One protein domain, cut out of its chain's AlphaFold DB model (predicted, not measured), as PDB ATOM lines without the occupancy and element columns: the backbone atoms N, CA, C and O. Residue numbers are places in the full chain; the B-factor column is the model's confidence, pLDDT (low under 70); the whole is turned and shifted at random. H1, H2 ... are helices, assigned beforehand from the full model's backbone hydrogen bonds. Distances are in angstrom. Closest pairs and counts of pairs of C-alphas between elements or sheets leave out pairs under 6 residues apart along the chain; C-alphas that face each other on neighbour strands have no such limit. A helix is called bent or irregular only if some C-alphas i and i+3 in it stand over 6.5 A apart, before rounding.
ATOM      1  N   ASP A  62      -5.611 -13.622  -1.697       80.50
ATOM      2  CA  ASP A  62      -5.283 -13.966  -3.094       80.50
ATOM      3  C   ASP A  62      -6.373 -14.789  -3.798       80.50
ATOM      4  O   ASP A  62      -6.776 -14.424  -4.906       80.50
ATOM      5  N   PRO A  63      -6.935 -15.847  -3.172       85.19
ATOM      6  CA  PRO A  63      -7.971 -16.644  -3.820       85.19
ATOM      7  C   PRO A  63      -9.279 -15.870  -3.998       85.19
ATOM      8  O   PRO A  63      -9.973 -16.062  -4.993       85.19
ATOM      9  N   ALA A  64      -9.621 -14.980  -3.060       89.69
ATOM     10  CA  ALA A  64     -10.845 -14.188  -3.132       89.69
ATOM     11  C   ALA A  64     -10.759 -13.103  -4.215       89.69
ATOM     12  O   ALA A  64     -11.740 -12.882  -4.929       89.69
ATOM     13  N   TYR A  65      -9.597 -12.460  -4.375       90.31
ATOM     14  CA  TYR A  65      -9.341 -11.546  -5.492       90.31
ATOM     15  C   TYR A  65      -9.457 -12.281  -6.832       90.31
ATOM     16  O   TYR A  65     -10.245 -11.880  -7.692       90.31
ATOM     17  N   ALA A  66      -8.735 -13.396  -6.975       91.56
ATOM     18  CA  ALA A  66      -8.739 -14.195  -8.192       91.56
ATOM     19  C   ALA A  66     -10.148 -14.662  -8.570       91.56
ATOM     20  O   ALA A  66     -10.553 -14.490  -9.719       91.56
ATOM     21  N   LEU A  67     -10.915 -15.167  -7.596       94.38
ATOM     22  CA  LEU A  67     -12.288 -15.632  -7.794       94.38
ATOM     23  C   LEU A  67     -13.221 -14.514  -8.264       94.38
ATOM     24  O   LEU A  67     -14.064 -14.749  -9.128       94.38
ATOM     25  N   ARG A  68     -13.084 -13.297  -7.724       94.00
ATOM     26  CA  ARG A  68     -13.902 -12.153  -8.154       94.00
ATOM     27  C   ARG A  68     -13.571 -11.739  -9.581       94.00
ATOM     28  O   ARG A  68     -14.482 -11.606 -10.392       94.00
ATOM     29  N   VAL A  69     -12.288 -11.580  -9.905       93.25
ATOM     30  CA  VAL A  69     -11.860 -11.159 -11.248       93.25
ATOM     31  C   VAL A  69     -12.253 -12.196 -12.302       93.25
ATOM     32  O   VAL A  69     -12.816 -11.828 -13.337       93.25
ATOM     33  N   SER A  70     -12.020 -13.487 -12.045       95.81
ATOM     34  CA  SER A  70     -12.437 -14.559 -12.957       95.81
ATOM     35  C   SER A  70     -13.955 -14.717 -13.015       95.81
ATOM     36  O   SER A  70     -14.505 -14.973 -14.082       95.81
ATOM     37  N   GLY A  71     -14.642 -14.547 -11.882       97.12
ATOM     38  CA  GLY A  71     -16.095 -14.646 -11.780       97.12
ATOM     39  C   GLY A  71     -16.814 -13.561 -12.574       97.12
ATOM     40  O   GLY A  71     -17.777 -13.866 -13.271       97.12
ATOM     41  N   VAL A  72     -16.313 -12.320 -12.552       96.88
ATOM     42  CA  VAL A  72     -16.824 -11.242 -13.417       96.88
ATOM     43  C   VAL A  72     -16.632 -11.586 -14.892       96.88
ATOM     44  O   VAL A  72     -17.560 -11.410 -15.679       96.88
ATOM     45  N   GLY A  73     -15.468 -12.127 -15.259       97.19
ATOM     46  CA  GLY A  73     -15.206 -12.595 -16.620       97.19
ATOM     47  C   GLY A  73     -16.208 -13.659 -17.074       97.19
ATOM     48  O   GLY A  73     -16.881 -13.497 -18.092       97.19
ATOM     49  N   LEU A  74     -16.368 -14.722 -16.284       98.31
ATOM     50  CA  LEU A  74     -17.332 -15.782 -16.575       98.31
ATOM     51  C   LEU A  74     -18.767 -15.242 -16.651       98.31
ATOM     52  O   LEU A  74     -19.499 -15.567 -17.584       98.31
ATOM     53  N   GLY A  75     -19.153 -14.384 -15.704       97.31
ATOM     54  CA  GLY A  75     -20.464 -13.741 -15.682       97.31
ATOM     55  C   GLY A  75     -20.736 -12.923 -16.944       97.31
ATOM     56  O   GLY A  75     -21.826 -13.020 -17.504       97.31
ATOM     57  N   ALA A  76     -19.743 -12.185 -17.446       97.44
ATOM     58  CA  ALA A  76     -19.866 -11.432 -18.691       97.44
ATOM     59  C   ALA A  76     -20.036 -12.345 -19.915       97.44
ATOM     60  O   ALA A  76     -20.879 -12.062 -20.763       97.44
ATOM     61  N   ALA A  77     -19.293 -13.452 -19.999       96.56
ATOM     62  CA  ALA A  77     -19.436 -14.413 -21.096       96.56
ATOM     63  C   ALA A  77     -20.821 -15.086 -21.104       96.56
ATOM     64  O   ALA A  77     -21.475 -15.151 -22.146       96.56
ATOM     65  N   LEU A  78     -21.301 -15.532 -19.936       96.94
ATOM     66  CA  LEU A  78     -22.644 -16.105 -19.788       96.94
ATOM     67  C   LEU A  78     -23.732 -15.071 -20.094       96.94
ATOM     68  O   LEU A  78     -24.684 -15.375 -20.810       96.94
ATOM     69  N   GLY A  79     -23.574 -13.844 -19.594       94.38
ATOM     70  CA  GLY A  79     -24.485 -12.735 -19.862       94.38
ATOM     71  C   GLY A  79     -24.560 -12.393 -21.349       94.38
ATOM     72  O   GLY A  79     -25.656 -12.227 -21.876       94.38
ATOM     73  N   ALA A  80     -23.424 -12.363 -22.048       91.31
ATOM     74  CA  ALA A  80     -23.370 -12.106 -23.486       91.31
ATOM     75  C   ALA A  80     -24.044 -13.225 -24.300       91.31
ATOM     76  O   ALA A  80     -24.844 -12.938 -25.191       91.31
ATOM     77  N   GLY A  81     -23.785 -14.493 -23.960       91.00
ATOM     78  CA  GLY A  81     -24.470 -15.629 -24.581       91.00
ATOM     79  C   GLY A  81     -25.984 -15.594 -24.346       91.00
ATOM     80  O   GLY A  81     -26.762 -15.772 -25.279       91.00
ATOM     81  N   ALA A  82     -26.418 -15.319 -23.114       90.31
ATOM     82  CA  ALA A  82     -27.838 -15.226 -22.778       90.31
ATOM     83  C   ALA A  82     -28.518 -14.047 -23.490       90.31
ATOM     84  O   ALA A  82     -29.625 -14.195 -24.004       90.31
ATOM     85  N   ALA A  83     -27.849 -12.893 -23.567       87.25
ATOM     86  CA  ALA A  83     -28.342 -11.730 -24.297       87.25
ATOM     87  C   ALA A  83     -28.532 -12.039 -25.789       87.25
ATOM     88  O   ALA A  83     -29.567 -11.678 -26.346       87.25
ATOM     89  N   LYS A  84     -27.594 -12.763 -26.419       88.38
ATOM     90  CA  LYS A  84     -27.743 -13.243 -27.804       88.38
ATOM     91  C   LYS A  84     -28.996 -14.104 -27.960       88.38
ATOM     92  O   LYS A  84     -29.813 -13.818 -28.826       88.38
ATOM     93  N   GLU A  85     -29.198 -15.102 -27.100       88.25
ATOM     94  CA  GLU A  85     -30.377 -15.980 -27.185       88.25
ATOM     95  C   GLU A  85     -31.700 -15.226 -26.966       88.25
ATOM     96  O   GLU A  85     -32.714 -15.540 -27.592       88.25
ATOM     97  N   LEU A  86     -31.712 -14.203 -26.105       88.44
ATOM     98  CA  LEU A  86     -32.877 -13.331 -25.928       88.44
ATOM     99  C   LEU A  86     -33.155 -12.483 -27.176       88.44
ATOM    100  O   LEU A  86     -34.314 -12.358 -27.573       88.44
ATOM    101  N   LEU A  87     -32.116 -11.936 -27.813       82.12
ATOM    102  CA  LEU A  87     -32.247 -11.193 -29.071       82.12
ATOM    103  C   LEU A  87     -32.755 -12.092 -30.202       82.12
ATOM    104  O   LEU A  87     -33.645 -11.693 -30.955       82.12
ATOM    105  N   ASP A  88     -32.263 -13.325 -30.283       87.00
ATOM    106  CA  ASP A  88     -32.731 -14.292 -31.271       87.00
ATOM    107  C   ASP A  88     -34.213 -14.625 -31.078       87.00
ATOM    108  O   ASP A  88     -34.977 -14.641 -32.044       87.00
ATOM    109  N   ARG A  89     -34.660 -14.802 -29.828       88.00
ATOM    110  CA  ARG A  89     -36.086 -14.987 -29.505       88.00
ATOM    111  C   ARG A  89     -36.941 -13.761 -29.819       88.00
ATOM    112  O   ARG A  89     -38.117 -13.923 -30.127       88.00
ATOM    113  N   ALA A  90     -36.365 -12.563 -29.772       85.62
ATOM    114  CA  ALA A  90     -37.026 -11.327 -30.188       85.62
ATOM    115  C   ALA A  90     -37.069 -11.142 -31.721       85.62
ATOM    116  O   ALA A  90     -37.545 -10.115 -32.198       85.62
ATOM    117  N   GLY A  91     -36.594 -12.124 -32.499       84.25
ATOM    118  CA  GLY A  91     -36.663 -12.133 -33.962       84.25
ATOM    119  C   GLY A  91     -35.411 -11.606 -34.666       84.25
ATOM    120  O   GLY A  91     -35.401 -11.517 -35.893       84.25
ATOM    121  N   PHE A  92     -34.339 -11.288 -33.933       75.56
ATOM    122  CA  PHE A  92     -33.085 -10.802 -34.526       75.56
ATOM    123  C   PHE A  92     -32.171 -11.927 -35.047       75.56
ATOM    124  O   PHE A  92     -31.155 -11.644 -35.687       75.56
ATOM    125  N   GLY A  93     -32.549 -13.192 -34.846       83.62
ATOM    126  CA  GLY A  93     -31.780 -14.356 -35.280       83.62
ATOM    127  C   GLY A  93     -32.504 -15.675 -35.026       83.62
ATOM    128  O   GLY A  93     -33.734 -15.727 -35.004       83.62
ATOM    129  N   ARG A  94     -31.741 -16.765 -34.897       84.62
ATOM    130  CA  ARG A  94     -32.273 -18.111 -34.642       84.62
ATOM    131  C   ARG A  94     -31.714 -18.621 -33.316       84.62
ATOM    132  O   ARG A  94     -30.499 -18.782 -33.235       84.62
ATOM    133  N   PRO A  95     -32.567 -18.896 -32.315       86.06
ATOM    134  CA  PRO A  95     -32.092 -19.364 -31.024       86.06
ATOM    135  C   PRO A  95     -31.452 -20.744 -31.184       86.06
ATOM    136  O   PRO A  95     -32.060 -21.655 -31.755       86.06
ATOM    137  N   GLU A  96     -30.232 -20.900 -30.678       91.62
ATOM    138  CA  GLU A  96     -29.471 -22.141 -30.788       91.62
ATOM    139  C   GLU A  96     -28.640 -22.357 -29.520       91.62
ATOM    140  O   GLU A  96     -27.567 -21.793 -29.333       91.62
ATOM    141  N   TRP A  97     -29.105 -23.246 -28.640       92.81
ATOM    142  CA  TRP A  97     -28.443 -23.517 -27.357       92.81
ATOM    143  C   TRP A  97     -26.980 -23.962 -27.479       92.81
ATOM    144  O   TRP A  97     -26.200 -23.764 -26.550       92.81
ATOM    145  N   SER A  98     -26.589 -24.549 -28.609       93.12
ATOM    146  CA  SER A  98     -25.201 -24.936 -28.868       93.12
ATOM    147  C   SER A  98     -24.265 -23.712 -28.968       93.12
ATOM    148  O   SER A  98     -23.121 -23.801 -28.525       93.12
ATOM    149  N   ASP A  99     -24.751 -22.561 -29.451       91.69
ATOM    150  CA  ASP A  99     -24.011 -21.288 -29.502       91.69
ATOM    151  C   ASP A  99     -23.770 -20.745 -28.104       91.69
ATOM    152  O   ASP A  99     -22.664 -20.313 -27.760       91.69
ATOM    153  N   PHE A 100     -24.816 -20.798 -27.276       94.06
ATOM    154  CA  PHE A 100     -24.724 -20.434 -25.873       94.06
ATOM    155  C   PHE A 100     -23.696 -21.311 -25.152       94.06
ATOM    156  O   PHE A 100     -22.823 -20.784 -24.464       94.06
ATOM    157  N   LEU A 101     -23.747 -22.632 -25.351       96.31
ATOM    158  CA  LEU A 101     -22.793 -23.565 -24.747       96.31
ATOM    159  C   LEU A 101     -21.361 -23.327 -25.234       96.31
ATOM    160  O   LEU A 101     -20.442 -23.337 -24.417       96.31
ATOM    161  N   ALA A 102     -21.157 -23.064 -26.525       94.81
ATOM    162  CA  ALA A 102     -19.841 -22.724 -27.064       94.81
ATOM    163  C   ALA A 102     -19.301 -21.422 -26.445       94.81
ATOM    164  O   ALA A 102     -18.152 -21.379 -26.000       94.81
ATOM    165  N   THR A 103     -20.148 -20.397 -26.323       95.19
ATOM    166  CA  THR A 103     -19.817 -19.124 -25.659       95.19
ATOM    167  C   THR A 103     -19.471 -19.336 -24.183       95.19
ATOM    168  O   THR A 103     -18.444 -18.856 -23.699       95.19
ATOM    169  N   ALA A 104     -20.283 -20.113 -23.464       97.44
ATOM    170  CA  ALA A 104     -20.049 -20.453 -22.065       97.44
ATOM    171  C   ALA A 104     -18.741 -21.237 -21.877       97.44
ATOM    172  O   ALA A 104     -17.977 -20.936 -20.961       97.44
ATOM    173  N   ALA A 105     -18.446 -22.195 -22.760       97.38
ATOM    174  CA  ALA A 105     -17.217 -22.982 -22.722       97.38
ATOM    175  C   ALA A 105     -15.969 -22.107 -22.922       97.38
ATOM    176  O   ALA A 105     -15.003 -22.243 -22.170       97.38
ATOM    177  N   GLY A 106     -16.006 -21.171 -23.877       95.88
ATOM    178  CA  GLY A 106     -14.922 -20.211 -24.097       95.88
ATOM    179  C   GLY A 106     -14.698 -19.289 -22.904       95.88
ATOM    180  O   GLY A 106     -13.563 -19.116 -22.448       95.88
ATOM    181  N   GLY A 107     -15.789 -18.763 -22.342       97.56
ATOM    182  CA  GLY A 107     -15.750 -17.946 -21.132       97.56
ATOM    183  C   GLY A 107     -15.193 -18.697 -19.924       97.56
ATOM    184  O   GLY A 107     -14.341 -18.169 -19.215       97.56
ATOM    185  N   LEU A 108     -15.620 -19.945 -19.710       98.00
ATOM    186  CA  LEU A 108     -15.153 -20.793 -18.612       98.00
ATOM    187  C   LEU A 108     -13.668 -21.139 -18.741       98.00
ATOM    188  O   LEU A 108     -12.932 -21.026 -17.759       98.00
ATOM    189  N   ALA A 109     -13.220 -21.522 -19.940       96.50
ATOM    190  CA  ALA A 109     -11.822 -21.846 -20.199       96.50
ATOM    191  C   ALA A 109     -10.907 -20.659 -19.858       96.50
ATOM    192  O   ALA A 109      -9.930 -20.809 -19.122       96.50
ATOM    193  N   VAL A 110     -11.265 -19.459 -20.317       96.31
ATOM    194  CA  VAL A 110     -10.537 -18.228 -19.987       96.31
ATOM    195  C   VAL A 110     -10.660 -17.866 -18.512       96.31
ATOM    196  O   VAL A 110      -9.664 -17.481 -17.906       96.31
ATOM    197  N   ALA A 111     -11.843 -17.972 -17.909       96.44
ATOM    198  CA  ALA A 111     -12.037 -17.625 -16.505       96.44
ATOM    199  C   ALA A 111     -11.151 -18.487 -15.591       96.44
ATOM    200  O   ALA A 111     -10.541 -17.961 -14.661       96.44
ATOM    201  N   ALA A 112     -10.998 -19.778 -15.896       94.38
ATOM    202  CA  ALA A 112     -10.057 -20.654 -15.201       94.38
ATOM    203  C   ALA A 112      -8.598 -20.180 -15.353       94.38
ATOM    204  O   ALA A 112      -7.849 -20.158 -14.372       94.38
ATOM    205  N   MET A 113      -8.196 -19.736 -16.550       93.06
ATOM    206  CA  MET A 113      -6.862 -19.167 -16.779       93.06
ATOM    207  C   MET A 113      -6.649 -17.857 -16.010       93.06
ATOM    208  O   MET A 113      -5.609 -17.678 -15.375       93.06
ATOM    209  N   VAL A 114      -7.636 -16.958 -16.023       93.12
ATOM    210  CA  VAL A 114      -7.614 -15.695 -15.270       93.12
ATOM    211  C   VAL A 114      -7.544 -15.964 -13.772       93.12
ATOM    212  O   VAL A 114      -6.784 -15.286 -13.081       93.12
ATOM    213  N   PHE A 115      -8.282 -16.951 -13.261       93.00
ATOM    214  CA  PHE A 115      -8.223 -17.350 -11.857       93.00
ATOM    215  C   PHE A 115      -6.806 -17.792 -11.480       93.00
ATOM    216  O   PHE A 115      -6.209 -17.242 -10.554       93.00
ATOM    217  N   ALA A 116      -6.231 -18.725 -12.244       90.75
ATOM    218  CA  ALA A 116      -4.884 -19.233 -12.000       90.75
ATOM    219  C   ALA A 116      -3.817 -18.126 -12.078       90.75
ATOM    220  O   ALA A 116      -2.899 -18.087 -11.258       90.75
ATOM    221  N   ALA A 117      -3.946 -17.207 -13.036       88.19
ATOM    222  CA  ALA A 117      -3.029 -16.085 -13.203       88.19
ATOM    223  C   ALA A 117      -3.156 -15.041 -12.082       88.19
ATOM    224  O   ALA A 117      -2.147 -14.561 -11.564       88.19
ATOM    225  N   SER A 118      -4.387 -14.720 -11.678       88.44
ATOM    226  CA  SER A 118      -4.679 -13.702 -10.661       88.44
ATOM    227  C   SER A 118      -4.400 -14.194  -9.241       88.44
ATOM    228  O   SER A 118      -4.086 -13.384  -8.375       88.44
ATOM    229  N   ALA A 119      -4.429 -15.510  -9.001       85.12
ATOM    230  CA  ALA A 119      -4.051 -16.100  -7.715       85.12
ATOM    231  C   ALA A 119      -2.576 -15.839  -7.339       85.12
ATOM    232  O   ALA A 119      -2.208 -15.999  -6.179       85.12
ATOM    233  N   GLY A 120      -1.736 -15.437  -8.303       76.88
ATOM    234  CA  GLY A 120      -0.335 -15.064  -8.084       76.88
ATOM    235  C   GLY A 120       0.003 -13.591  -8.349       76.88
ATOM    236  O   GLY A 120       1.184 -13.249  -8.307       76.88
ATOM    237  N   ASP A 121      -0.978 -12.728  -8.651       71.94
ATOM    238  CA  ASP A 121      -0.753 -11.318  -9.011       71.94
ATOM    239  C   ASP A 121      -1.789 -10.365  -8.384       71.94
ATOM    240  O   ASP A 121      -2.797 -10.016  -8.999       71.94
ATOM    241  N   ARG A 122      -1.506  -9.878  -7.165       65.00
ATOM    242  CA  ARG A 122      -2.366  -8.911  -6.448       65.00
ATOM    243  C   ARG A 122      -2.417  -7.519  -7.069       65.00
ATOM    244  O   ARG A 122      -3.316  -6.744  -6.775       65.00
ATOM    245  N   GLN A 123      -1.426  -7.150  -7.875       70.31
ATOM    246  CA  GLN A 123      -1.240  -5.756  -8.290       70.31
ATOM    247  C   GLN A 123      -1.973  -5.424  -9.595       70.31
ATOM    248  O   GLN A 123      -1.703  -4.382 -10.194       70.31
ATOM    249  N   ALA A 124      -2.884  -6.301 -10.035       76.38
ATOM    250  CA  ALA A 124      -3.593  -6.202 -11.307       76.38
ATOM    251  C   ALA A 124      -2.644  -6.007 -12.508       76.38
ATOM    252  O   ALA A 124      -3.028  -5.425 -13.524       76.38
ATOM    253  N   ARG A 125      -1.394  -6.486 -12.423       81.62
ATOM    254  CA  ARG A 125      -0.387  -6.330 -13.488       81.62
ATOM    255  C   ARG A 125      -0.759  -7.131 -14.728       81.62
ATOM    256  O   ARG A 125      -0.331  -6.778 -15.823       81.62
ATOM    257  N   MET A 126      -1.568  -8.172 -14.562       83.50
ATOM    258  CA  MET A 126      -2.112  -8.961 -15.662       83.50
ATOM    259  C   MET A 126      -3.330  -8.311 -16.344       83.50
ATOM    260  O   MET A 126      -3.699  -8.759 -17.425       83.50
ATOM    261  N   SER A 127      -3.927  -7.238 -15.799       87.50
ATOM    262  CA  SER A 127      -5.098  -6.575 -16.413       87.50
ATOM    263  C   SER A 127      -4.842  -6.107 -17.860       87.50
ATOM    264  O   SER A 127      -5.632  -6.470 -18.736       87.50
ATOM    265  N   PRO A 128      -3.724  -5.418 -18.182       89.38
ATOM    266  CA  PRO A 128      -3.411  -5.064 -19.568       89.38
ATOM    267  C   PRO A 128      -3.241  -6.287 -20.473       89.38
ATOM    268  O   PRO A 128      -3.657  -6.254 -21.626       89.38
ATOM    269  N   VAL A 129      -2.679  -7.385 -19.947       89.19
ATOM    270  CA  VAL A 129      -2.531  -8.647 -20.688       89.19
ATOM    271  C   VAL A 129      -3.909  -9.202 -21.038       89.19
ATOM    272  O   VAL A 129      -4.165  -9.513 -22.199       89.19
ATOM    273  N   TYR A 130      -4.825  -9.259 -20.068       91.81
ATOM    274  CA  TYR A 130      -6.197  -9.695 -20.311       91.81
ATOM    275  C   TYR A 130      -6.880  -8.823 -21.370       91.81
ATOM    276  O   TYR A 130      -7.459  -9.360 -22.310       91.81
ATOM    277  N   ALA A 131      -6.742  -7.496 -21.285       91.38
ATOM    278  CA  ALA A 131      -7.307  -6.577 -22.271       91.38
ATOM    279  C   ALA A 131      -6.756  -6.832 -23.683       91.38
ATOM    280  O   ALA A 131      -7.535  -6.960 -24.628       91.38
ATOM    281  N   SER A 132      -5.434  -6.954 -23.838       90.88
ATOM    282  CA  SER A 132      -4.804  -7.188 -25.145       90.88
ATOM    283  C   SER A 132      -5.284  -8.485 -25.794       90.88
ATOM    284  O   SER A 132      -5.668  -8.481 -26.963       90.88
ATOM    285  N   PHE A 133      -5.315  -9.586 -25.038       89.00
ATOM    286  CA  PHE A 133      -5.806 -10.858 -25.565       89.00
ATOM    287  C   PHE A 133      -7.318 -10.831 -25.808       89.00
ATOM    288  O   PHE A 133      -7.770 -11.346 -26.824       89.00
ATOM    289  N   GLY A 134      -8.099 -10.178 -24.946       89.94
ATOM    290  CA  GLY A 134      -9.540 -10.026 -25.139       89.94
ATOM    291  C   GLY A 134      -9.874  -9.295 -26.439       89.94
ATOM    292  O   GLY A 134     -10.717  -9.766 -27.202       89.94
ATOM    293  N   ILE A 135      -9.154  -8.210 -26.744       90.62
ATOM    294  CA  ILE A 135      -9.267  -7.486 -28.020       90.62
ATOM    295  C   ILE A 135      -8.875  -8.392 -29.192       90.62
ATOM    296  O   ILE A 135      -9.612  -8.469 -30.172       90.62
ATOM    297  N   ALA A 136      -7.752  -9.108 -29.093       89.50
ATOM    298  CA  ALA A 136      -7.292  -9.991 -30.164       89.50
ATOM    299  C   ALA A 136      -8.310 -11.103 -30.483       89.50
ATOM    300  O   ALA A 136      -8.621 -11.336 -31.651       89.50
ATOM    301  N   LEU A 137      -8.885 -11.743 -29.459       87.94
ATOM    302  CA  LEU A 137      -9.903 -12.786 -29.628       87.94
ATOM    303  C   LEU A 137     -11.255 -12.240 -30.122       87.94
ATOM    304  O   LEU A 137     -12.051 -13.003 -30.667       87.94
ATOM    305  N   ALA A 138     -11.512 -10.935 -29.988       87.00
ATOM    306  CA  ALA A 138     -12.707 -10.298 -30.541       87.00
ATOM    307  C   ALA A 138     -12.640 -10.122 -32.070       87.00
ATOM    308  O   ALA A 138     -13.682  -9.973 -32.715       87.00
ATOM    309  N   LEU A 139     -11.438 -10.140 -32.667       87.56
ATOM    310  CA  LEU A 139     -11.253  -9.839 -34.091       87.56
ATOM    311  C   LEU A 139     -11.950 -10.849 -35.018       87.56
ATOM    312  O   LEU A 139     -12.675 -10.399 -35.911       87.56
ATOM    313  N   PRO A 140     -11.806 -12.183 -34.850       85.31
ATOM    314  CA  PRO A 140     -12.468 -13.131 -35.746       85.31
ATOM    315  C   PRO A 140     -14.006 -13.058 -35.689       85.31
ATOM    316  O   PRO A 140     -14.619 -12.970 -36.760       85.31
ATOM    317  N   PRO A 141     -14.658 -13.013 -34.504       80.19
ATOM    318  CA  PRO A 141     -16.104 -12.795 -34.413       80.19
ATOM    319  C   PRO A 141     -16.555 -11.477 -35.059       80.19
ATOM    320  O   PRO A 141     -17.525 -11.467 -35.820       80.19
ATOM    321  N   ALA A 142     -15.827 -10.378 -34.831       81.75
ATOM    322  CA  ALA A 142     -16.147  -9.075 -35.416       81.75
ATOM    323  C   ALA A 142     -16.048  -9.086 -36.951       81.75
ATOM    324  O   ALA A 142     -16.948  -8.603 -37.641       81.75
ATOM    325  N   ALA A 143     -14.997  -9.698 -37.505       82.19
ATOM    326  CA  ALA A 143     -14.850  -9.876 -38.949       82.19
ATOM    327  C   ALA A 143     -15.965 -10.762 -39.535       82.19
ATOM    328  O   ALA A 143     -16.481 -10.491 -40.623       82.19
ATOM    329  N   GLY A 144     -16.373 -11.807 -38.808       76.81
ATOM    330  CA  GLY A 144     -17.533 -12.633 -39.146       76.81
ATOM    331  C   GLY A 144     -18.823 -11.817 -39.253       76.81
ATOM    332  O   GLY A 144     -19.534 -11.928 -40.253       76.81
ATOM    333  N   LEU A 145     -19.090 -10.957 -38.268       78.75
ATOM    334  CA  LEU A 145     -20.266 -10.085 -38.242       78.75
ATOM    335  C   LEU A 145     -20.269  -9.078 -39.400       78.75
ATOM    336  O   LEU A 145     -21.265  -8.975 -40.117       78.75
ATOM    337  N   LEU A 146     -19.154  -8.373 -39.621       81.50
ATOM    338  CA  LEU A 146     -19.041  -7.364 -40.680       81.50
ATOM    339  C   LEU A 146     -19.346  -7.950 -42.062       81.50
ATOM    340  O   LEU A 146     -20.113  -7.361 -42.820       81.50
ATOM    341  N   ARG A 147     -18.836  -9.151 -42.362       81.50
ATOM    342  CA  ARG A 147     -19.121  -9.831 -43.635       81.50
ATOM    343  C   ARG A 147     -20.605 -10.119 -43.840       81.50
ATOM    344  O   ARG A 147     -21.112  -9.898 -44.938       81.50
ATOM    345  N   ARG A 148     -21.309 -10.571 -42.795       77.69
ATOM    346  CA  ARG A 148     -22.759 -10.845 -42.855       77.69
ATOM    347  C   ARG A 148     -23.572  -9.568 -43.085       77.69
ATOM    348  O   ARG A 148     -24.590  -9.601 -43.774       77.69
ATOM    349  N   LEU A 149     -23.133  -8.442 -42.520       79.12
ATOM    350  CA  LEU A 149     -23.774  -7.144 -42.743       79.12
ATOM    351  C   LEU A 149     -23.539  -6.643 -44.173       79.12
ATOM    352  O   LEU A 149     -24.484  -6.194 -44.824       79.12
TER     353      LEU A 149
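What this domain is: This is residues 62 to 149 of the 159 residues of an uncharacterized protein of Spirochaetes bacterium RBG_16_67_19 (UniProt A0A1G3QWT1). Two long helices, H1 and H2, make a hairpin side by side; a bent third helix, H3, folds back across a gap, and its residues 135 to 149 stand free. The printed part has 88 residues, of which 76 belong to three named helices, in order H1, H2, H3, with no named strand; the class is all helix. It is only just loose, close to compact: radius of gyration of the C-alphas 15.0 A, spans 44 by 23 by 16 A.

Where its parts are: Find C-alpha 62 at (-5.283, -13.966, -3.094); from there H1, residues 62 to 92, runs 42.1 A, irregular at C-alphas 89 and 92, 7.2 A apart. H2, residues 97 to 118, runs 30.7 A. H3, residues 127 to 149, assigned as one helix by its hydrogen bonds, is bent: C-alphas 137 and 140 are 6.6 A apart. Its arms are H3a, residues 127 to 137, and H3b, residues 140 to 149, ending at C-alpha 149 (-23.774, -7.144, -42.743).

How they stand to each other: H1 and H2, a hairpin, touch, closest at C-alphas Ser 70 and Ala 111, 4.7 A, opposite ways at a shallow tilt of 17 degrees. H3a is close to H2 but not clearly touching; closest C-alphas Val 114 and Tyr 130, 8.0 A. H3b is apart from both H1 and H2. Every O i to N i+4 pair is within hydrogen-bond range in H2, H3a and H3b, and 26 of 27 in H1.

The domain as a whole: The farthest C-alphas, Gly 91 and Gly 120, are 44.7 A apart. The printed part has no cut and no long link; look for pLDDT under 70 at residue 122.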